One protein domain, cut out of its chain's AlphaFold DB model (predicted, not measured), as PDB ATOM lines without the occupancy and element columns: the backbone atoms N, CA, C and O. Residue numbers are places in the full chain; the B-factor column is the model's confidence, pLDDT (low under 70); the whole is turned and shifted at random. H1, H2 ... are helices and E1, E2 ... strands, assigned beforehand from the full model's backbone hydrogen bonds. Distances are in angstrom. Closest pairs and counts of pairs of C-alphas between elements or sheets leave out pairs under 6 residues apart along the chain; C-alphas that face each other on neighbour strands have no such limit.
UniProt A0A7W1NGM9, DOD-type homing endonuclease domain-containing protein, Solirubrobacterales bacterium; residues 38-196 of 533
ATOM      1  N   LEU A  38     176.397 160.319  96.960       85.81
ATOM      2  CA  LEU A  38     177.809 160.227  97.326       85.81
ATOM      3  C   LEU A  38     178.340 158.795  97.229       85.81
ATOM      4  O   LEU A  38     179.447 158.516  97.679       85.81
ATOM      5  N   MET A  39     177.597 157.869  96.621       80.19
ATOM      6  CA  MET A  39     178.061 156.487  96.483       80.19
ATOM      7  C   MET A  39     179.326 156.379  95.619       80.19
ATOM      8  O   MET A  39     180.230 155.617  95.959       80.19
ATOM      9  N   GLY A  40     179.450 157.221  94.586       80.44
ATOM     10  CA  GLY A  40     180.664 157.332  93.768       80.44
ATOM     11  C   GLY A  40     181.884 157.888  94.518       80.44
ATOM     12  O   GLY A  40     182.998 157.802  94.017       80.44
ATOM     13  N   ALA A  41     181.719 158.411  95.740       84.50
ATOM     14  CA  ALA A  41     182.818 158.958  96.538       84.50
ATOM     15  C   ALA A  41     183.884 157.912  96.894       84.50
ATOM     16  O   ALA A  41     185.058 158.245  97.026       84.50
ATOM     17  N   ALA A  42     183.477 156.656  97.100       83.44
ATOM     18  CA  ALA A  42     184.396 155.573  97.440       83.44
ATOM     19  C   ALA A  42     185.295 155.203  96.255       83.44
ATOM     20  O   ALA A  42     186.503 155.053  96.433       83.44
ATOM     21  N   GLU A  43     184.699 155.105  95.066       84.88
ATOM     22  CA  GLU A  43     185.399 154.855  93.806       84.88
ATOM     23  C   GLU A  43     186.322 156.024  93.456       84.88
ATOM     24  O   GLU A  43     187.511 155.815  93.242       84.88
ATOM     25  N   ALA A  44     185.816 157.258  93.538       84.62
ATOM     26  CA  ALA A  44     186.601 158.478  93.356       84.62
ATOM     27  C   ALA A  44     187.792 158.590  94.325       84.62
ATOM     28  O   ALA A  44     188.821 159.165  93.991       84.62
ATOM     29  N   ALA A  45     187.657 158.062  95.545       83.81
ATOM     30  CA  ALA A  45     188.732 158.039  96.537       83.81
ATOM     31  C   ALA A  45     189.695 156.848  96.368       83.81
ATOM     32  O   ALA A  45     190.583 156.680  97.209       83.81
ATOM     33  N   GLU A  46     189.477 155.990  95.364       87.00
ATOM     34  CA  GLU A  46     190.195 154.728  95.144       87.00
ATOM     35  C   GLU A  46     190.216 153.832  96.399       87.00
ATOM     36  O   GLU A  46     191.191 153.143  96.724       87.00
ATOM     37  N   LEU A  47     189.126 153.857  97.172       85.88
ATOM     38  CA  LEU A  47     189.015 153.093  98.405       85.88
ATOM     39  C   LEU A  47     188.371 151.738  98.145       85.88
ATOM     40  O   LEU A  47     187.237 151.643  97.686       85.88
ATOM     41  N   HIS A  48     189.062 150.678  98.569       86.12
ATOM     42  CA  HIS A  48     188.462 149.350  98.622       86.12
ATOM     43  C   HIS A  48     187.170 149.384  99.470       86.12
ATOM     44  O   HIS A  48     187.223 149.910 100.592       86.12
ATOM     45  N   PRO A  49     186.044 148.793  99.018       84.75
ATOM     46  CA  PRO A  49     184.762 148.846  99.728       84.75
ATOM     47  C   PRO A  49     184.813 148.387 101.195       84.75
ATOM     48  O   PRO A  49     184.116 148.935 102.044       84.75
ATOM     49  N   ASP A  50     185.705 147.453 101.546       86.06
ATOM     50  CA  ASP A  50     185.921 147.029 102.945       86.06
ATOM     51  C   ASP A  50     186.451 148.129 103.878       86.06
ATOM     52  O   ASP A  50     186.361 148.013 105.104       86.06
ATOM     53  N   ARG A  51     187.055 149.184 103.321       87.75
ATOM     54  CA  ARG A  51     187.575 150.326 104.085       87.75
ATOM     55  C   ARG A  51     186.518 151.400 104.323       87.75
ATOM     56  O   ARG A  51     186.746 152.275 105.165       87.75
ATOM     57  N   VAL A  52     185.400 151.329 103.602       89.38
ATOM     58  CA  VAL A  52     184.271 152.245 103.730       89.38
ATOM     59  C   VAL A  52     183.301 151.675 104.751       89.38
ATOM     60  O   VAL A  52     182.839 150.543 104.637       89.38
ATOM     61  N   ILE A  53     183.022 152.472 105.775       90.81
ATOM     62  CA  ILE A  53     182.104 152.139 106.853       90.81
ATOM     63  C   ILE A  53     180.768 152.808 106.567       90.81
ATOM     64  O   ILE A  53     180.705 154.025 106.404       90.81
ATOM     65  N   VAL A  54     179.706 152.017 106.560       89.19
ATOM     66  CA  VAL A  54     178.325 152.455 106.404       89.19
ATOM     67  C   VAL A  54     177.655 152.420 107.773       89.19
ATOM     68  O   VAL A  54     177.626 151.386 108.441       89.19
ATOM     69  N   ARG A  55     177.118 153.555 108.207       88.44
ATOM     70  CA  ARG A  55     176.219 153.663 109.355       88.44
ATOM     71  C   ARG A  55     174.793 153.644 108.843       88.44
ATOM     72  O   ARG A  55     174.352 154.582 108.180       88.44
ATOM     73  N   VAL A  56     174.095 152.571 109.172       77.75
ATOM     74  CA  VAL A  56     172.654 152.433 108.975       77.75
ATOM     75  C   VAL A  56     171.982 152.602 110.336       77.75
ATOM     76  O   VAL A  56     172.565 152.254 111.362       77.75
ATOM     77  N   GLY A  57     170.788 153.197 110.379       74.25
ATOM     78  CA  GLY A  57     170.055 153.384 111.637       74.25
ATOM     79  C   GLY A  57     169.870 152.069 112.412       74.25
ATOM     80  O   GLY A  57     169.956 150.978 111.841       74.25
ATOM     81  N   ALA A  58     169.613 152.160 113.722       69.25
ATOM     82  CA  ALA A  58     169.512 150.990 114.604       69.25
ATOM     83  C   ALA A  58     168.448 149.974 114.145       69.25
ATOM     84  O   ALA A  58     168.688 148.770 114.211       69.25
ATOM     85  N   GLU A  59     167.318 150.458 113.622       68.56
ATOM     86  CA  GLU A  59     166.231 149.629 113.083       68.56
ATOM     87  C   GLU A  59     166.693 148.815 111.868       68.56
ATOM     88  O   GLU A  59     166.651 147.587 111.897       68.56
ATOM     89  N   ARG A  60     167.271 149.481 110.856       70.88
ATOM     90  CA  ARG A  60     167.837 148.808 109.675       70.88
ATOM     91  C   ARG A  60     168.943 147.830 110.068       70.88
ATOM     92  O   ARG A  60     168.981 146.717 109.566       70.88
ATOM     93  N   THR A  61     169.809 148.183 111.020       71.56
ATOM     94  CA  THR A  61     170.890 147.288 111.484       71.56
ATOM     95  C   THR A  61     170.363 145.925 111.953       71.56
ATOM     96  O   THR A  61     171.029 144.915 111.744       71.56
ATOM     97  N   ALA A  62     169.189 145.870 112.592       66.50
ATOM     98  CA  ALA A  62     168.621 144.626 113.112       66.50
ATOM     99  C   ALA A  62     168.075 143.705 112.006       66.50
ATOM    100  O   ALA A  62     168.215 142.483 112.112       66.50
ATOM    101  N   GLU A  63     167.511 144.289 110.947       63.97
ATOM    102  CA  GLU A  63     166.966 143.588 109.776       63.97
ATOM    103  C   GLU A  63     168.069 142.959 108.903       63.97
ATOM    104  O   GLU A  63     167.867 141.912 108.293       63.97
ATOM    105  N   LEU A  64     169.267 143.553 108.906       62.16
ATOM    106  CA  LEU A  64     170.355 143.297 107.949       62.16
ATOM    107  C   LEU A  64     171.344 142.190 108.350       62.16
ATOM    108  O   LEU A  64     172.352 141.964 107.695       62.16
ATOM    109  N   VAL A  65     171.106 141.476 109.449       63.50
ATOM    110  CA  VAL A  65     172.066 140.498 110.003       63.50
ATOM    111  C   VAL A  65     171.991 139.117 109.295       63.50
ATOM    112  O   VAL A  65     172.406 138.091 109.846       63.50
ATOM    113  N   GLY A  66     171.474 139.064 108.063       59.59
ATOM    114  CA  GLY A  66     171.068 137.838 107.367       59.59
ATOM    115  C   GLY A  66     171.871 137.515 106.102       59.59
ATOM    116  O   GLY A  66     171.746 138.212 105.116       59.59
ATOM    117  N   ALA A  67     172.565 136.367 106.137       56.06
ATOM    118  CA  ALA A  67     173.278 135.663 105.053       56.06
ATOM    119  C   ALA A  67     174.686 136.185 104.664       56.06
ATOM    120  O   ALA A  67     174.855 137.158 103.957       56.06
ATOM    121  N   GLY A  68     175.735 135.466 105.098       63.41
ATOM    122  CA  GLY A  68     177.128 135.663 104.645       63.41
ATOM    123  C   GLY A  68     178.134 136.085 105.726       63.41
ATOM    124  O   GLY A  68     179.326 135.824 105.594       63.41
ATOM    125  N   MET A  69     177.677 136.664 106.843       74.94
ATOM    126  CA  MET A  69     178.561 137.111 107.936       74.94
ATOM    127  C   MET A  69     178.857 136.021 108.976       74.94
ATOM    128  O   MET A  69     178.005 135.191 109.296       74.94
ATOM    129  N   THR A  70     180.038 136.068 109.599       81.50
ATOM    130  CA  THR A  70     180.367 135.195 110.741       81.50
ATOM    131  C   THR A  70     179.577 135.595 112.001       81.50
ATOM    132  O   THR A  70     179.208 136.764 112.151       81.50
ATOM    133  N   PRO A  71     179.335 134.679 112.964       81.12
ATOM    134  CA  PRO A  71     178.665 135.014 114.226       81.12
ATOM    135  C   PRO A  71     179.320 136.179 114.984       81.12
ATOM    136  O   PRO A  71     178.623 137.027 115.539       81.12
ATOM    137  N   GLN A  72     180.654 136.246 114.960       83.19
ATOM    138  CA  GLN A  72     181.434 137.321 115.575       83.19
ATOM    139  C   GLN A  72     181.168 138.664 114.891       83.19
ATOM    140  O   GLN A  72     180.885 139.651 115.570       83.19
ATOM    141  N   ARG A  73     181.180 138.692 113.551       84.69
ATOM    142  CA  ARG A  73     180.909 139.915 112.792       84.69
ATOM    143  C   ARG A  73     179.476 140.401 112.998       84.69
ATOM    144  O   ARG A  73     179.271 141.586 113.219       84.69
ATOM    145  N   ARG A  74     178.497 139.492 113.043       81.12
ATOM    146  CA  ARG A  74     177.098 139.827 113.364       81.12
ATOM    147  C   ARG A  74     176.951 140.477 114.740       81.12
ATOM    148  O   ARG A  74     176.211 141.447 114.887       81.12
ATOM    149  N   HIS A  75     177.651 139.952 115.746       82.06
ATOM    150  CA  HIS A  75     177.661 140.547 117.082       82.06
ATOM    151  C   HIS A  75     178.284 141.951 117.069       82.06
ATOM    152  O   HIS A  75     177.740 142.872 117.675       82.06
ATOM    153  N   GLU A  76     179.383 142.135 116.335       82.75
ATOM    154  CA  GLU A  76     180.045 143.432 116.181       82.75
ATOM    155  C   GLU A  76     179.156 144.463 115.468       82.75
ATOM    156  O   GLU A  76     179.013 145.578 115.964       82.75
ATOM    157  N   VAL A  77     178.501 144.092 114.363       82.50
ATOM    158  CA  VAL A  77     177.566 144.959 113.621       82.50
ATOM    159  C   VAL A  77     176.404 145.393 114.513       82.50
ATOM    160  O   VAL A  77     176.117 146.584 114.590       82.50
ATOM    161  N   ARG A  78     175.788 144.462 115.259       80.25
ATOM    162  CA  ARG A  78     174.710 144.788 116.213       80.25
ATOM    163  C   ARG A  78     175.172 145.717 117.331       80.25
ATOM    164  O   ARG A  78     174.401 146.556 117.781       80.25
ATOM    165  N   ARG A  79     176.417 145.564 117.789       81.19
ATOM    166  CA  ARG A  79     176.990 146.390 118.857       81.19
ATOM    167  C   ARG A  79     177.377 147.790 118.372       81.19
ATOM    168  O   ARG A  79     177.207 148.745 119.122       81.19
ATOM    169  N   LEU A  80     177.951 147.905 117.175       81.69
ATOM    170  CA  LEU A  80     178.514 149.156 116.652       81.69
ATOM    171  C   LEU A  80     177.555 149.932 115.736       81.69
ATOM    172  O   LEU A  80     177.787 151.116 115.505       81.69
ATOM    173  N   GLY A  81     176.515 149.290 115.196       81.06
ATOM    174  CA  GLY A  81     175.591 149.905 114.234       81.06
ATOM    175  C   GLY A  81     176.238 150.223 112.883       81.06
ATOM    176  O   GLY A  81     175.833 151.162 112.200       81.06
ATOM    177  N   THR A  82     177.312 149.513 112.523       86.88
ATOM    178  CA  THR A  82     178.136 149.835 111.349       86.88
ATOM    179  C   THR A  82     178.464 148.606 110.515       86.88
ATOM    180  O   THR A  82     178.908 147.592 111.058       86.88
ATOM    181  N   LEU A  83     178.361 148.749 109.198       87.56
ATOM    182  CA  LEU A  83     178.682 147.755 108.176       87.56
ATOM    183  C   LEU A  83     179.867 148.227 107.329       87.56
ATOM    184  O   LEU A  83     180.203 149.410 107.328       87.56
ATOM    185  N   ARG A  84     180.509 147.318 106.600       88.00
ATOM    186  CA  ARG A  84     181.380 147.677 105.474       88.00
ATOM    187  C   ARG A  84     180.535 147.889 104.222       88.00
ATOM    188  O   ARG A  84     179.455 147.316 104.103       88.00
ATOM    189  N   LEU A  85     181.025 148.674 103.267       86.06
ATOM    190  CA  LEU A  85     180.297 148.879 102.012       86.06
ATOM    191  C   LEU A  85     180.173 147.581 101.197       86.06
ATOM    192  O   LEU A  85     179.125 147.330 100.616       86.06
ATOM    193  N   SER A  86     181.204 146.734 101.207       83.88
ATOM    194  CA  SER A  86     181.177 145.380 100.623       83.88
ATOM    195  C   SER A  86     180.066 144.512 101.218       83.88
ATOM    196  O   SER A  86     179.324 143.865 100.487       83.88
ATOM    197  N   GLU A  87     179.938 144.537 102.546       83.12
ATOM    198  CA  GLU A  87     178.888 143.839 103.286       83.12
ATOM    199  C   GLU A  87     177.506 144.368 102.887       83.12
ATOM    200  O   GLU A  87     176.608 143.581 102.617       83.12
ATOM    201  N   ALA A  88     177.348 145.689 102.776       78.19
ATOM    202  CA  ALA A  88     176.066 146.272 102.407       78.19
ATOM    203  C   ALA A  88     175.667 146.029 100.937       78.19
ATOM    204  O   ALA A  88     174.482 145.912 100.632       78.19
ATOM    205  N   ALA A  89     176.644 145.940 100.030       74.38
ATOM    206  CA  ALA A  89     176.407 145.682  98.611       74.38
ATOM    207  C   ALA A  89     175.953 144.239  98.336       74.38
ATOM    208  O   ALA A  89     175.099 144.026  97.477       74.38
ATOM    209  N   LEU A  90     176.494 143.256  99.069       68.31
ATOM    210  CA  LEU A  90     176.120 141.842  98.927       68.31
ATOM    211  C   LEU A  90     174.648 141.580  99.276       68.31
ATOM    212  O   LEU A  90     174.025 140.721  98.656       68.31
ATOM    213  N   ASP A  91     174.087 142.368 100.192       64.31
ATOM    214  CA  ASP A  91     172.690 142.256 100.623       64.31
ATOM    215  C   ASP A  91     171.718 143.085  99.759       64.31
ATOM    216  O   ASP A  91     170.535 143.189 100.083       64.31
ATOM    217  N   GLY A  92     172.190 143.703  98.663       64.94
ATOM    218  CA  GLY A  92     171.352 144.517  97.771       64.94
ATOM    219  C   GLY A  92     170.726 145.734  98.464       64.94
ATOM    220  O   GLY A  92     169.611 146.139  98.135       64.94
ATOM    221  N   MET A  93     171.417 146.285  99.463       70.56
ATOM    222  CA  MET A  93     170.858 147.263 100.389       70.56
ATOM    223  C   MET A  93     170.629 148.634  99.754       70.56
ATOM    224  O   MET A  93     171.527 149.215  99.143       70.56
ATOM    225  N   ASP A  94     169.455 149.212 100.012       74.94
ATOM    226  CA  ASP A  94     169.220 150.630  99.762       74.94
ATOM    227  C   ASP A  94     169.952 151.479 100.813       74.94
ATOM    228  O   ASP A  94     169.579 151.539 101.990       74.94
ATOM    229  N   LEU A  95     171.019 152.139 100.370       78.38
ATOM    230  CA  LEU A  95     171.876 152.976 101.204       78.38
ATOM    231  C   LEU A  95     171.373 154.417 101.348       78.38
ATOM    232  O   LEU A  95     172.060 155.234 101.970       78.38
ATOM    233  N   ARG A  96     170.194 154.766 100.821       81.75
ATOM    234  CA  ARG A  96     169.606 156.104 101.000       81.75
ATOM    235  C   ARG A  96     169.351 156.416 102.472       81.75
ATOM    236  O   ARG A  96     168.863 155.571 103.228       81.75
ATOM    237  N   GLY A  97     169.725 157.625 102.890       81.56
ATOM    238  CA  GLY A  97     169.671 158.059 104.292       81.56
ATOM    239  C   GLY A  97     170.704 157.406 105.223       81.56
ATOM    240  O   GLY A  97     170.618 157.573 106.438       81.56
ATOM    241  N   SER A  98     171.671 156.649 104.689       88.38
ATOM    242  CA  SER A  98     172.814 156.147 105.463       88.38
ATOM    243  C   SER A  98     173.919 157.205 105.577       88.38
ATOM    244  O   SER A  98     173.889 158.232 104.896       88.38
ATOM    245  N   ALA A  99     174.911 156.961 106.435       90.50
ATOM    246  CA  ALA A  99     176.119 157.782 106.494       90.50
ATOM    247  C   ALA A  99     177.375 156.948 106.207       90.50
ATOM    248  O   ALA A  99     177.566 155.867 106.762       90.50
ATOM    249  N   LEU A 100     178.255 157.471 105.365       91.00
ATOM    250  CA  LEU A 100     179.470 156.846 104.865       91.00
ATOM    251  C   LEU A 100     180.699 157.472 105.523       91.00
ATOM    252  O   LEU A 100     180.840 158.690 105.606       91.00
ATOM    253  N   GLY A 101     181.633 156.647 105.969       91.44
ATOM    254  CA  GLY A 101     182.881 157.093 106.574       91.44
ATOM    255  C   GLY A 101     184.012 156.108 106.329       91.44
ATOM    256  O   GLY A 101     183.876 155.125 105.608       91.44
ATOM    257  N   VAL A 102     185.148 156.353 106.969       89.31
ATOM    258  CA  VAL A 102     186.281 155.417 106.999       89.31
ATOM    259  C   VAL A 102     186.683 155.171 108.446       89.31
ATOM    260  O   VAL A 102     186.482 156.035 109.297       89.31
ATOM    261  N   ARG A 103     187.286 154.015 108.744       77.56
ATOM    262  CA  ARG A 103     187.572 153.579 110.129       77.56
ATOM    263  C   ARG A 103     188.325 154.612 110.988       77.56
ATOM    264  O   ARG A 103     188.077 154.703 112.181       77.56
ATOM    265  N   CYS A 104     189.240 155.377 110.389       72.06
ATOM    266  CA  CYS A 104     190.027 156.412 111.077       72.06
ATOM    267  C   CYS A 104     189.522 157.844 110.801       72.06
ATOM    268  O   CYS A 104     190.182 158.818 111.164       72.06
ATOM    269  N   GLY A 105     188.390 157.982 110.108       73.00
ATOM    270  CA  GLY A 105     187.784 159.256 109.747       73.00
ATOM    271  C   GLY A 105     186.914 159.782 110.880       73.00
ATOM    272  O   GLY A 105     186.189 159.025 111.517       73.00
ATOM    273  N   ARG A 106     186.986 161.091 111.144       74.00
ATOM    274  CA  ARG A 106     186.135 161.726 112.165       74.00
ATOM    275  C   ARG A 106     184.727 162.028 111.660       74.00
ATOM    276  O   ARG A 106     183.793 162.004 112.448       74.00
ATOM    277  N   ASN A 107     184.592 162.308 110.368       87.31
ATOM    278  CA  ASN A 107     183.337 162.687 109.740       87.31
ATOM    279  C   ASN A 107     182.724 161.496 108.993       87.31
ATOM    280  O   ASN A 107     183.419 160.820 108.231       87.31
ATOM    281  N   PHE A 108     181.428 161.279 109.210       89.75
ATOM    282  CA  PHE A 108     180.583 160.421 108.385       89.75
ATOM    283  C   PHE A 108     179.707 161.334 107.533       89.75
ATOM    284  O   PHE A 108     179.027 162.203 108.068       89.75
ATOM    285  N   VAL A 109     179.773 161.171 106.221       90.38
ATOM    286  CA  VAL A 109     179.040 161.976 105.245       90.38
ATOM    287  C   VAL A 109     177.736 161.265 104.927       90.38
ATOM    288  O   VAL A 109     177.749 160.051 104.765       90.38
ATOM    289  N   ALA A 110     176.618 161.975 104.827       90.31
ATOM    290  CA  ALA A 110     175.384 161.366 104.334       90.31
ATOM    291  C   ALA A 110     175.607 160.732 102.944       90.31
ATOM    292  O   ALA A 110     176.415 161.222 102.153       90.31
ATOM    293  N   SER A 111     174.909 159.633 102.647       88.69
ATOM    294  CA  SER A 111     174.967 158.978 101.330       88.69
ATOM    295  C   SER A 111     174.378 159.834 100.209       88.69
ATOM    296  O   SER A 111     174.640 159.568  99.036       88.69
ATOM    297  N   GLU A 112     173.622 160.870 100.570       90.75
ATOM    298  CA  GLU A 112     173.051 161.862  99.674       90.75
ATOM    299  C   GLU A 112     173.256 163.267 100.252       90.75
ATOM    300  O   GLU A 112     173.191 163.467 101.468       90.75
ATOM    301  N   ILE A 113     173.486 164.245  99.377       90.75
ATOM    302  CA  ILE A 113     173.548 165.665  99.733       90.75
ATOM    303  C   ILE A 113     172.506 166.448  98.942       90.75
ATOM    304  O   ILE A 113     172.277 166.183  97.761       90.75
ATOM    305  N   GLU A 114     171.863 167.403  99.605       91.69
ATOM    306  CA  GLU A 114     170.920 168.313  98.964       91.69
ATOM    307  C   GLU A 114     171.682 169.410  98.208       91.69
ATOM    308  O   GLU A 114     172.500 170.121  98.787       91.69
ATOM    309  N   LEU A 115     171.409 169.539  96.911       93.38
ATOM    310  CA  LEU A 115     171.969 170.551  96.016       93.38
ATOM    311  C   LEU A 115     171.100 171.821  96.011       93.38
ATOM    312  O   LEU A 115     170.655 172.273  94.951       93.38
ATOM    313  N   ASP A 116     170.794 172.347  97.199       93.69
ATOM    314  CA  ASP A 116     170.029 173.584  97.365       93.69
ATOM    315  C   ASP A 116     170.890 174.840  97.115       93.69
ATOM    316  O   ASP A 116     172.095 174.778  96.853       93.69
ATOM    317  N   GLN A 117     170.272 176.017  97.202       95.06
ATOM    318  CA  GLN A 117     170.974 177.294  97.036       95.06
ATOM    319  C   GLN A 117     172.116 177.468  98.052       95.06
ATOM    320  O   GLN A 117     173.113 178.117  97.746       95.06
ATOM    321  N   TRP A 118     172.006 176.882  99.248       96.19
ATOM    322  CA  TRP A 118     173.048 176.987 100.263       96.19
ATOM    323  C   TRP A 118     174.265 176.154  99.872       96.19
ATOM    324  O   TRP A 118     175.378 176.677  99.881       96.19
ATOM    325  N   PHE A 119     174.058 174.920  99.402       97.25
ATOM    326  CA  PHE A 119     175.118 174.098  98.817       97.25
ATOM    327  C   PHE A 119     175.849 174.843  97.694       97.25
ATOM    328  O   PHE A 119     177.076 174.966  97.721       97.25
ATOM    329  N   TRP A 120     175.102 175.401  96.738       97.56
ATOM    330  CA  TRP A 120     175.696 176.108  95.602       97.56
ATOM    331  C   TRP A 120     176.462 177.358  96.023       97.56
ATOM    332  O   TRP A 120     177.542 177.616  95.492       97.56
ATOM    333  N   ARG A 121     175.979 178.086  97.033       97.56
ATOM    334  CA  ARG A 121     176.700 179.218  97.624       97.56
ATOM    335  C   ARG A 121     178.022 178.799  98.277       97.56
ATOM    336  O   ARG A 121     179.034 179.459  98.046       97.56
ATOM    337  N   ILE A 122     178.055 177.679  99.006       98.19
ATOM    338  CA  ILE A 122     179.300 177.125  99.572       98.19
ATOM    339  C   ILE A 122     180.270 176.670  98.475       98.19
ATOM    340  O   ILE A 122     181.479 176.888  98.594       98.19
ATOM    341  N   VAL A 123     179.760 176.091  97.383       98.25
ATOM    342  CA  VAL A 123     180.571 175.787  96.194       98.25
ATOM    343  C   VAL A 123     181.162 177.068  95.603       98.25
ATOM    344  O   VAL A 123     182.355 177.102  95.324       98.25
ATOM    345  N   GLY A 124     180.377 178.141  95.480       98.19
ATOM    346  CA  GLY A 124     180.865 179.448  95.028       98.19
ATOM    347  C   GLY A 124     182.023 179.978  95.875       98.19
ATOM    348  O   GLY A 124     183.070 180.333  95.338       98.19
ATOM    349  N   LEU A 125     181.872 179.943  97.202       97.88
ATOM    350  CA  LEU A 125     182.934 180.322  98.142       97.88
ATOM    351  C   LEU A 125     184.171 179.422  98.013       97.88
ATOM    352  O   LEU A 125     185.292 179.895  98.169       97.88
ATOM    353  N   TYR A 126     183.995 178.130  97.718       98.44
ATOM    354  CA  TYR A 126     185.119 177.224  97.458       98.44
ATOM    355  C   TYR A 126     185.848 177.567  96.159       98.44
ATOM    356  O   TYR A 126     187.072 177.526  96.102       98.44
ATOM    357  N   VAL A 127     185.114 177.905  95.103       97.75
ATOM    358  CA  VAL A 127     185.718 178.299  93.828       97.75
ATOM    359  C   VAL A 127     186.542 179.584  93.988       97.75
ATOM    360  O   VAL A 127     187.594 179.700  93.361       97.75
ATOM    361  N   ALA A 128     186.099 180.508  94.849       96.50
ATOM    362  CA  ALA A 128     186.820 181.738  95.175       96.50
ATOM    363  C   ALA A 128     188.049 181.499  96.073       96.50
ATOM    364  O   ALA A 128     189.171 181.815  95.690       96.50
ATOM    365  N   GLU A 129     187.828 180.912  97.250       96.25
ATOM    366  CA  GLU A 129     188.775 180.925  98.379       96.25
ATOM    367  C   GLU A 129     189.193 179.524  98.851       96.25
ATOM    368  O   GLU A 129     189.843 179.330  99.890       96.25
ATOM    369  N   GLY A 130     188.762 178.510  98.108       96.12
ATOM    370  CA  GLY A 130     188.911 177.118  98.468       96.12
ATOM    371  C   GLY A 130     190.169 176.466  97.914       96.12
ATOM    372  O   GLY A 130     190.693 176.801  96.851       96.12
ATOM    373  N   ASN A 131     190.639 175.464  98.646       96.31
ATOM    374  CA  ASN A 131     191.601 174.488  98.157       96.31
ATOM    375  C   ASN A 131     191.330 173.128  98.812       96.31
ATOM    376  O   ASN A 131     190.559 173.017  99.768       96.31
ATOM    377  N   ALA A 132     191.931 172.067  98.284       96.81
ATOM    378  CA  ALA A 132     191.781 170.742  98.870       96.81
ATOM    379  C   ALA A 132     193.073 169.922  98.838       96.81
ATOM    380  O   ALA A 132     193.932 170.063  97.971       96.81
ATOM    381  N   THR A 133     193.171 169.015  99.803       95.12
ATOM    382  CA  THR A 133     194.119 167.890  99.806       95.12
ATOM    383  C   THR A 133     193.364 166.609  99.447       95.12
ATOM    384  O   THR A 133     192.207 166.672  99.070       95.12
ATOM    385  N   GLU A 134     193.944 165.423  99.611       90.25
ATOM    386  CA  GLU A 134     193.190 164.163  99.447       90.25
ATOM    387  C   GLU A 134     192.125 163.927 100.534       90.25
ATOM    388  O   GLU A 134     191.285 163.036 100.421       90.25
ATOM    389  N   ARG A 135     192.200 164.649 101.659       91.75
ATOM    390  CA  ARG A 135     191.404 164.337 102.860       91.75
ATOM    391  C   ARG A 135     190.652 165.517 103.446       91.75
ATOM    392  O   ARG A 135     189.872 165.317 104.377       91.75
ATOM    393  N   ILE A 136     190.961 166.726 102.998       94.38
ATOM    394  CA  ILE A 136     190.488 167.955 103.621       94.38
ATOM    395  C   ILE A 136     190.117 168.937 102.524       94.38
ATOM    396  O   ILE A 136     190.949 169.220 101.662       94.38
ATOM    397  N   ILE A 137     188.909 169.477 102.633       96.88
ATOM    398  CA  ILE A 137     188.445 170.657 101.904       96.88
ATOM    399  C   ILE A 137     188.651 171.863 102.819       96.88
ATOM    400  O   ILE A 137     188.356 171.789 104.018       96.88
ATOM    401  N   MET A 138     189.208 172.939 102.278       96.75
ATOM    402  CA  MET A 138     189.645 174.102 103.038       96.75
ATOM    403  C   MET A 138     189.145 175.384 102.384       96.75
ATOM    404  O   MET A 138     189.154 175.474 101.162       96.75
ATOM    405  N   TRP A 139     188.810 176.383 103.199       96.94
ATOM    406  CA  TRP A 139     188.554 177.765 102.779       96.94
ATOM    407  C   TRP A 139     189.428 178.715 103.588       96.94
ATOM    408  O   TRP A 139     189.660 178.459 104.775       96.94
ATOM    409  N   SER A 140     189.909 179.790 102.965       95.00
ATOM    410  CA  SER A 140     190.742 180.807 103.618       95.00
ATOM    411  C   SER A 140     190.166 182.199 103.386       95.00
ATOM    412  O   SER A 140     189.870 182.555 102.265       95.00
ATOM    413  N   PHE A 141     190.034 182.986 104.443       94.25
ATOM    414  CA  PHE A 141     189.412 184.306 104.416       94.25
ATOM    415  C   PHE A 141     190.260 185.316 105.181       94.25
ATOM    416  O   PHE A 141     191.115 184.953 106.003       94.25
ATOM    417  N   HIS A 142     189.991 186.599 104.971       90.38
ATOM    418  CA  HIS A 142     190.557 187.667 105.775       90.38
ATOM    419  C   HIS A 142     190.158 187.486 107.253       90.38
ATOM    420  O   HIS A 142     188.975 187.320 107.559       90.38
ATOM    421  N   PRO A 143     191.107 187.581 108.206       84.88
ATOM    422  CA  PRO A 143     190.878 187.170 109.590       84.88
ATOM    423  C   PRO A 143     189.773 187.959 110.301       84.88
ATOM    424  O   PRO A 143     189.083 187.387 111.129       84.88
ATOM    425  N   GLU A 144     189.591 189.248 109.997       83.12
ATOM    426  CA  GLU A 144     188.632 190.104 110.723       83.12
ATOM    427  C   GLU A 144     187.393 190.527 109.919       83.12
ATOM    428  O   GLU A 144     186.352 190.825 110.495       83.12
ATOM    429  N   LYS A 145     187.485 190.585 108.587       85.44
ATOM    430  CA  LYS A 145     186.447 191.193 107.735       85.44
ATOM    431  C   LYS A 145     185.407 190.182 107.255       85.44
ATOM    432  O   LYS A 145     184.301 190.559 106.885       85.44
ATOM    433  N   GLU A 146     185.760 188.903 107.289       89.25
ATOM    434  CA  GLU A 146     185.036 187.824 106.612       89.25
ATOM    435  C   GLU A 146     184.640 186.698 107.576       89.25
ATOM    436  O   GLU A 146     184.309 185.592 107.159       89.25
ATOM    437  N   GLN A 147     184.614 186.978 108.886       89.69
ATOM    438  CA  GLN A 147     184.218 185.997 109.904       89.69
ATOM    439  C   GLN A 147     182.810 185.425 109.654       89.69
ATOM    440  O   GLN A 147     182.571 184.245 109.878       89.69
ATOM    441  N   HIS A 148     181.899 186.226 109.105       91.75
ATOM    442  CA  HIS A 148     180.561 185.767 108.729       91.75
ATOM    443  C   HIS A 148     180.575 184.643 107.671       91.75
ATOM    444  O   HIS A 148     179.710 183.773 107.711       91.75
ATOM    445  N   LEU A 149     181.568 184.605 106.769       94.56
ATOM    446  CA  LEU A 149     181.726 183.531 105.774       94.56
ATOM    447  C   LEU A 149     182.230 182.238 106.421       94.56
ATOM    448  O   LEU A 149     181.783 181.142 106.079       94.56
ATOM    449  N   VAL A 150     183.129 182.369 107.402       94.56
ATOM    450  CA  VAL A 150     183.577 181.251 108.244       94.56
ATOM    451  C   VAL A 150     182.380 180.623 108.962       94.56
ATOM    452  O   VAL A 150     182.206 179.403 108.910       94.56
ATOM    453  N   ASP A 151     181.541 181.449 109.585       93.81
ATOM    454  CA  ASP A 151     180.363 181.001 110.331       93.81
ATOM    455  C   ASP A 151     179.311 180.359 109.408       93.81
ATOM    456  O   ASP A 151     178.707 179.342 109.769       93.81
ATOM    457  N   GLU A 152     179.137 180.896 108.195       95.56
ATOM    458  CA  GLU A 152     178.258 180.343 107.160       95.56
ATOM    459  C   GLU A 152     178.684 178.920 106.757       95.56
ATOM    460  O   GLU A 152     177.876 177.989 106.816       95.56
ATOM    461  N   ILE A 153     179.968 178.714 106.437       96.81
ATOM    462  CA  ILE A 153     180.497 177.394 106.056       96.81
ATOM    463  C   ILE A 153     180.381 176.400 107.216       96.81
ATOM    464  O   ILE A 153     179.982 175.249 107.013       96.81
ATOM    465  N   VAL A 154     180.712 176.817 108.442       96.75
ATOM    466  CA  VAL A 154     180.598 175.948 109.625       96.75
ATOM    467  C   VAL A 154     179.147 175.522 109.852       96.75
ATOM    468  O   VAL A 154     178.890 174.338 110.081       96.75
ATOM    469  N   SER A 155     178.203 176.458 109.740       96.50
ATOM    470  CA  SER A 155     176.771 176.199 109.917       96.50
ATOM    471  C   SER A 155     176.220 175.261 108.845       96.50
ATOM    472  O   SER A 155     175.474 174.331 109.166       96.50
ATOM    473  N   PHE A 156     176.629 175.455 107.588       96.25
ATOM    474  CA  PHE A 156     176.262 174.575 106.483       96.25
ATOM    475  C   PHE A 156     176.687 173.129 106.760       96.25
ATOM    476  O   PHE A 156     175.859 172.217 106.770       96.25
ATOM    477  N   TRP A 157     177.967 172.902 107.069       95.19
ATOM    478  CA  TRP A 157     178.457 171.543 107.303       95.19
ATOM    479  C   TRP A 157     177.865 170.912 108.566       95.19
ATOM    480  O   TRP A 157     177.557 169.719 108.552       95.19
ATOM    481  N   ALA A 158     177.608 171.704 109.613       94.12
ATOM    482  CA  ALA A 158     176.917 171.231 110.810       94.12
ATOM    483  C   ALA A 158     175.493 170.729 110.501       94.12
ATOM    484  O   ALA A 158     175.108 169.665 110.993       94.12
ATOM    485  N   ARG A 159     174.738 171.423 109.632       92.06
ATOM    486  CA  ARG A 159     173.409 170.981 109.156       92.06
ATOM    487  C   ARG A 159     173.471 169.632 108.430       92.06
ATOM    488  O   ARG A 159     172.541 168.842 108.545       92.06
ATOM    489  N   HIS A 160     174.577 169.343 107.745       89.75
ATOM    490  CA  HIS A 160     174.828 168.059 107.080       89.75
ATOM    491  C   HIS A 160     175.503 167.006 107.983       89.75
ATOM    492  O   HIS A 160     175.968 165.977 107.494       89.75
ATOM    493  N   GLY A 161     175.568 167.237 109.301       88.06
ATOM    494  CA  GLY A 161     176.133 166.289 110.269       88.06
ATOM    495  C   GLY A 161     177.663 166.189 110.239       88.06
ATOM    496  O   GLY A 161     178.236 165.249 110.794       88.06
ATOM    497  N   LEU A 162     178.338 167.145 109.598       92.12
ATOM    498  CA  LEU A 162     179.786 167.179 109.435       92.12
ATOM    499  C   LEU A 162     180.417 168.211 110.367       92.12
ATOM    500  O   LEU A 162     179.937 169.328 110.532       92.12
ATOM    501  N   THR A 163     181.556 167.851 110.960       93.50
ATOM    502  CA  THR A 163     182.338 168.795 111.762       93.50
ATOM    503  C   THR A 163     183.292 169.577 110.863       93.50
ATOM    504  O   THR A 163     184.256 169.004 110.336       93.50
ATOM    505  N   ALA A 164     183.054 170.883 110.748       95.19
ATOM    506  CA  ALA A 164     183.976 171.855 110.172       95.19
ATOM    507  C   ALA A 164     184.791 172.530 111.288       95.19
ATOM    508  O   ALA A 164     184.240 172.945 112.306       95.19
ATOM    509  N   ARG A 165     186.116 172.625 111.131       94.62
ATOM    510  CA  ARG A 165     186.995 173.278 112.112       94.62
ATOM    511  C   ARG A 165     187.399 174.656 111.625       94.62
ATOM    512  O   ARG A 165     188.222 174.756 110.718       94.62
ATOM    513  N   ALA A 166     186.884 175.686 112.282       94.25
ATOM    514  CA  ALA A 166     187.378 177.043 112.129       94.25
ATOM    515  C   ALA A 166     188.665 177.242 112.949       94.25
ATOM    516  O   ALA A 166     188.766 176.801 114.097       94.25
ATOM    517  N   ARG A 167     189.664 177.892 112.355       92.12
ATOM    518  CA  ARG A 167     190.892 178.352 113.011       92.12
ATOM    519  C   ARG A 167     191.182 179.764 112.543       92.12
ATOM    520  O   ARG A 167     191.119 180.038 111.350       92.12
ATOM    521  N   GLN A 168     191.560 180.627 113.469       89.12
ATOM    522  CA  GLN A 168     191.960 181.990 113.159       89.12
ATOM    523  C   GLN A 168     193.447 182.152 113.452       89.12
ATOM    524  O   GLN A 168     193.960 181.682 114.469       89.12
ATOM    525  N   THR A 169     194.144 182.790 112.525       86.38
ATOM    526  CA  THR A 169     195.535 183.225 112.650       86.38
ATOM    527  C   THR A 169     195.575 184.744 112.479       86.38
ATOM    528  O   THR A 169     194.606 185.311 111.971       86.38
ATOM    529  N   PRO A 170     196.683 185.425 112.826       86.38
ATOM    530  CA  PRO A 170     196.793 186.871 112.618       86.38
ATOM    531  C   PRO A 170     196.604 187.320 111.161       86.38
ATOM    532  O   PRO A 170     196.311 188.484 110.915       86.38
ATOM    533  N   THR A 171     196.789 186.420 110.189       86.56
ATOM    534  CA  THR A 171     196.756 186.739 108.755       86.56
ATOM    535  C   THR A 171     195.595 186.101 107.998       86.56
ATOM    536  O   THR A 171     195.353 186.485 106.861       86.56
ATOM    537  N   SER A 172     194.883 185.133 108.585       88.62
ATOM    538  CA  SER A 172     193.785 184.422 107.911       88.62
ATOM    539  C   SER A 172     192.818 183.759 108.891       88.62
ATOM    540  O   SER A 172     193.235 183.196 109.910       88.62
ATOM    541  N   GLY A 173     191.530 183.788 108.559       90.75
ATOM    542  CA  GLY A 173     190.520 182.872 109.081       90.75
ATOM    543  C   GLY A 173     190.416 181.666 108.150       90.75
ATOM    544  O   GLY A 173     190.397 181.825 106.936       90.75
ATOM    545  N   ARG A 174     190.395 180.447 108.686       94.31
ATOM    546  CA  ARG A 174     190.414 179.219 107.885       94.31
ATOM    547  C   ARG A 174     189.395 178.209 108.386       94.31
ATOM    548  O   ARG A 174     189.311 177.978 109.591       94.31
ATOM    549  N   VAL A 175     188.702 177.547 107.465       96.69
ATOM    550  CA  VAL A 175     187.770 176.449 107.766       96.69
ATOM    551  C   VAL A 175     188.239 175.167 107.101       96.69
ATOM    552  O   VAL A 175     188.494 175.162 105.903       96.69
ATOM    553  N   ASP A 176     188.323 174.081 107.872       96.19
ATOM    554  CA  ASP A 176     188.689 172.750 107.381       96.19
ATOM    555  C   ASP A 176     187.546 171.749 107.573       96.19
ATOM    556  O   ASP A 176     187.061 171.558 108.693       96.19
ATOM    557  N   VAL A 177     187.216 171.004 106.521       96.06
ATOM    558  CA  VAL A 177     186.305 169.854 106.582       96.06
ATOM    559  C   VAL A 177     187.079 168.592 106.231       96.06
ATOM    560  O   VAL A 177     187.448 168.357 105.085       96.06
ATOM    561  N   GLY A 178     187.362 167.775 107.247       93.81
ATOM    562  CA  GLY A 178     188.158 166.558 107.090       93.81
ATOM    563  C   GLY A 178     187.304 165.334 106.771       93.81
ATOM    564  O   GLY A 178     186.689 164.775 107.678       93.81
ATOM    565  N   SER A 179     187.296 164.892 105.517       93.12
ATOM    566  CA  SER A 179     186.710 163.624 105.064       93.12
ATOM    567  C   SER A 179     187.275 163.257 103.691       93.12
ATOM    568  O   SER A 179     187.099 164.010 102.738       93.12
ATOM    569  N   CYS A 180     187.934 162.101 103.564       92.12
ATOM    570  CA  CYS A 180     188.465 161.646 102.273       92.12
ATOM    571  C   CYS A 180     187.361 161.327 101.261       92.12
ATOM    572  O   CYS A 180     187.516 161.649 100.093       92.12
ATOM    573  N   LEU A 181     186.231 160.769 101.713       92.88
ATOM    574  CA  LEU A 181     185.082 160.496 100.846       92.88
ATOM    575  C   LEU A 181     184.476 161.799 100.324       92.88
ATOM    576  O   LEU A 181     184.308 161.958  99.123       92.88
ATOM    577  N   LEU A 182     184.211 162.761 101.216       94.56
ATOM    578  CA  LEU A 182     183.673 164.056 100.795       94.56
ATOM    579  C   LEU A 182     184.640 164.763  99.851       94.56
ATOM    580  O   LEU A 182     184.203 165.305  98.850       94.56
ATOM    581  N   THR A 183     185.938 164.748 100.162       95.44
ATOM    582  CA  THR A 183     186.942 165.436  99.346       95.44
ATOM    583  C   THR A 183     187.045 164.821  97.956       95.44
ATOM    584  O   THR A 183     187.028 165.561  96.982       95.44
ATOM    585  N   ALA A 184     187.063 163.490  97.848       94.19
ATOM    586  CA  ALA A 184     187.072 162.808  96.557       94.19
ATOM    587  C   ALA A 184     185.788 163.060  95.757       94.19
ATOM    588  O   ALA A 184     185.845 163.352  94.570       94.19
ATOM    589  N   TRP A 185     184.619 163.030  96.402       94.81
ATOM    590  CA  TRP A 185     183.378 163.414  95.731       94.81
ATOM    591  C   TRP A 185     183.419 164.874  95.257       94.81
ATOM    592  O   TRP A 185     183.064 165.172  94.124       94.81
ATOM    593  N   TRP A 186     183.915 165.785  96.094       95.94
ATOM    594  CA  TRP A 186     184.015 167.214  95.796       95.94
ATOM    595  C   TRP A 186     184.945 167.510  94.613       95.94
ATOM    596  O   TRP A 186     184.638 168.375  93.794       95.94
ATOM    597  N   THR A 187     186.071 166.797  94.506       95.25
ATOM    598  CA  THR A 187     187.072 167.065  93.464       95.25
ATOM    599  C   THR A 187     186.875 166.241  92.202       95.25
ATOM    600  O   THR A 187     187.072 166.764  91.110       95.25
ATOM    601  N   GLU A 188     186.444 164.987  92.328       92.62
ATOM    602  CA  GLU A 188     186.368 164.060  91.193       92.62
ATOM    603  C   GLU A 188     184.942 163.909  90.642       92.62
ATOM    604  O   GLU A 188     184.770 163.784  89.435       92.62
ATOM    605  N   VAL A 189     183.908 163.946  91.497       91.31
ATOM    606  CA  VAL A 189     182.504 163.777  91.062       91.31
ATOM    607  C   VAL A 189     181.857 165.123  90.755       91.31
ATOM    608  O   VAL A 189     181.311 165.326  89.676       91.31
ATOM    609  N   LEU A 190     181.934 166.066  91.695       93.12
ATOM    610  CA  LEU A 190     181.517 167.448  91.468       93.12
ATOM    611  C   LEU A 190     182.512 168.181  90.557       93.12
ATOM    612  O   LEU A 190     182.135 169.134  89.883       93.12
ATOM    613  N   GLY A 191     183.759 167.709  90.491       94.56
ATOM    614  CA  GLY A 191     184.742 168.173  89.520       94.56
ATOM    615  C   GLY A 191     185.479 169.450  89.925       94.56
ATOM    616  O   GLY A 191     186.103 170.063  89.064       94.56
ATOM    617  N   LEU A 192     185.417 169.895  91.182       96.62
ATOM    618  CA  LEU A 192     186.092 171.126  91.604       96.62
ATOM    619  C   LEU A 192     187.602 170.916  91.748       96.62
ATOM    620  O   LEU A 192     188.072 169.880  92.216       96.62
ATOM    621  N   ALA A 193     188.393 171.920  91.384       95.81
ATOM    622  CA  ALA A 193     189.838 171.774  91.449       95.81
ATOM    623  C   ALA A 193     190.380 171.990  92.857       95.81
ATOM    624  O   ALA A 193     189.873 172.778  93.649       95.81
ATOM    625  N   ARG A 194     191.508 171.337  93.134       95.69
ATOM    626  CA  ARG A 194     192.203 171.436  94.423       95.69
ATOM    627  C   ARG A 194     192.963 172.750  94.610       95.69
ATOM    628  O   ARG A 194     193.321 173.075  95.739       95.69
ATOM    629  N   THR A 195     193.251 173.476  93.526       94.19
ATOM    630  CA  THR A 195     194.036 174.723  93.530       94.19
ATOM    631  C   THR A 195     193.420 175.761  92.596       94.19
ATOM    632  O   THR A 195     192.729 175.399  91.645       94.19
ATOM    633  N   CYS A 196     193.736 177.041  92.819       90.44
ATOM    634  CA  CYS A 196     193.211 178.166  92.040       90.44
ATOM    635  C   CYS A 196     193.497 178.084  90.528       90.44
ATOM    636  O   CYS A 196     192.692 178.562  89.735       90.44
TER     637      CYS A 196
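This is residues 38 to 196 of the 533 residues of the protein "DOD-type homing endonuclease domain-containing protein" of Solirubrobacterales bacterium (UniProt A0A7W1NGM9). The model is a rod of two unequal lobes set end to end: the larger is a four-stranded sheet with H5, H6 and H7 over one face, and the smaller is a three-stranded sheet, E2 E1 E3, with H4 packed beside it and the helical hairpin H2 and H3 at the far end. H7 sits between the lobes, near strands of both sheets, and short H1 packs on it. The printed part has 159 residues, with seven named helices and eight named strands in the order H1 E1 H2 H3 E2 H4 E3 E4 H5 E5 E6 H6 E7 E8 H7. The class is mixed, helices and strands; the sheets, E5 E6 E8 E7 and E2 E1 E3, are both antiparallel. The whole is compact, with a radius of gyration of the C-alphas of 17.4 A, and spans 56 by 27 by 26 A.

The larger sheet holds E5, residues 130 to 132; E6, residues 136 to 141, 16.4 A long; E8, residues 173 to 178, 16.6 A; and E7, residues 164 to 168, 13.2 A. Its helices are H5, residues 117 to 129, 18.2 A; H6, residues 147 to 159, 18.5 A; and H7, residues 180 to 189, 12.9 A, which ends with C-alpha 189 at (182.504, 163.777, 91.062). E4, residues 112 to 114, comes before H5. The smaller sheet holds E2, residues 82 to 84; E1, residues 52 to 55; and E3, residues 99 to 102. H1, residues 41 to 44, begins with C-alpha 41 at (182.818, 158.958, 96.538). H2 is residues 58 to 63, H3 residues 71 to 80, 14.3 A, with C-alpha 71 at (178.665, 135.014, 114.226), and H4 residues 85 to 90.

In the larger sheet E5 and E6 form a hairpin, with N 131 and O 138 2.9 A apart. E6 and E8 have N 141 and O 173 within hydrogen-bond range at 2.8 A, and the hairpin E7 and E8 has N 165 and O 176 at 2.8 A. H5, H6 and H7 lie on the same face, two layers, helices on one face of a sheet. H6 is over E8 at a height of 8.9 A and runs along the strands, 8 degrees from E8 on the local plane. E6, H6 and E7 make a split strand-helix-strand unit, two strands running the same way with E8 between them, and its crossover is right-handed; E2, H4 and E3, with E1 between, make another, also right-handed. H5 stands up from the sheet, and its residues 118 to 122 touch H6, closest at the C-alphas of Ile 122 and Ile 153, 6.6 A, at a steep tilt of 48 degrees, opposite ways. H7 is on both sheets; the C-alphas of Ile 137 and Thr 183 are 6.0 A apart, those of Gly 101 and Leu 181 7.0 A. H1 touches H7, with the C-alphas of Ala 41 and Trp 185 closest at 4.6 A. In the smaller sheet N 53 and O 101 of E1 and E3 are 2.8 A apart, and N 83 and O 54 of E2 and E1 2.8 A. H4 is on this sheet at a height of 8.6 A, and H3 only grazes it with residues 73 to 80. The hairpin H2 and H3 only just touch, with 3 pairs of C-alphas within 8 A, Thr 61 and Arg 78 closest at 6.6 A. E4 pairs with no named strand. Every O i to N i+4 pair is within hydrogen-bond range in H3, H4, H5, H6 and H7; H2 has 1 of 2, and H1 is too short for such a pair.

The two C-alphas farthest apart are those of Ala 67 and Lys 145, 57.1 A. The printed part has no cut and no long link. The mean pLDDT of the printed part is 87.3, with residues 58 to 59, 62 to 68 and 90 to 92 under 70.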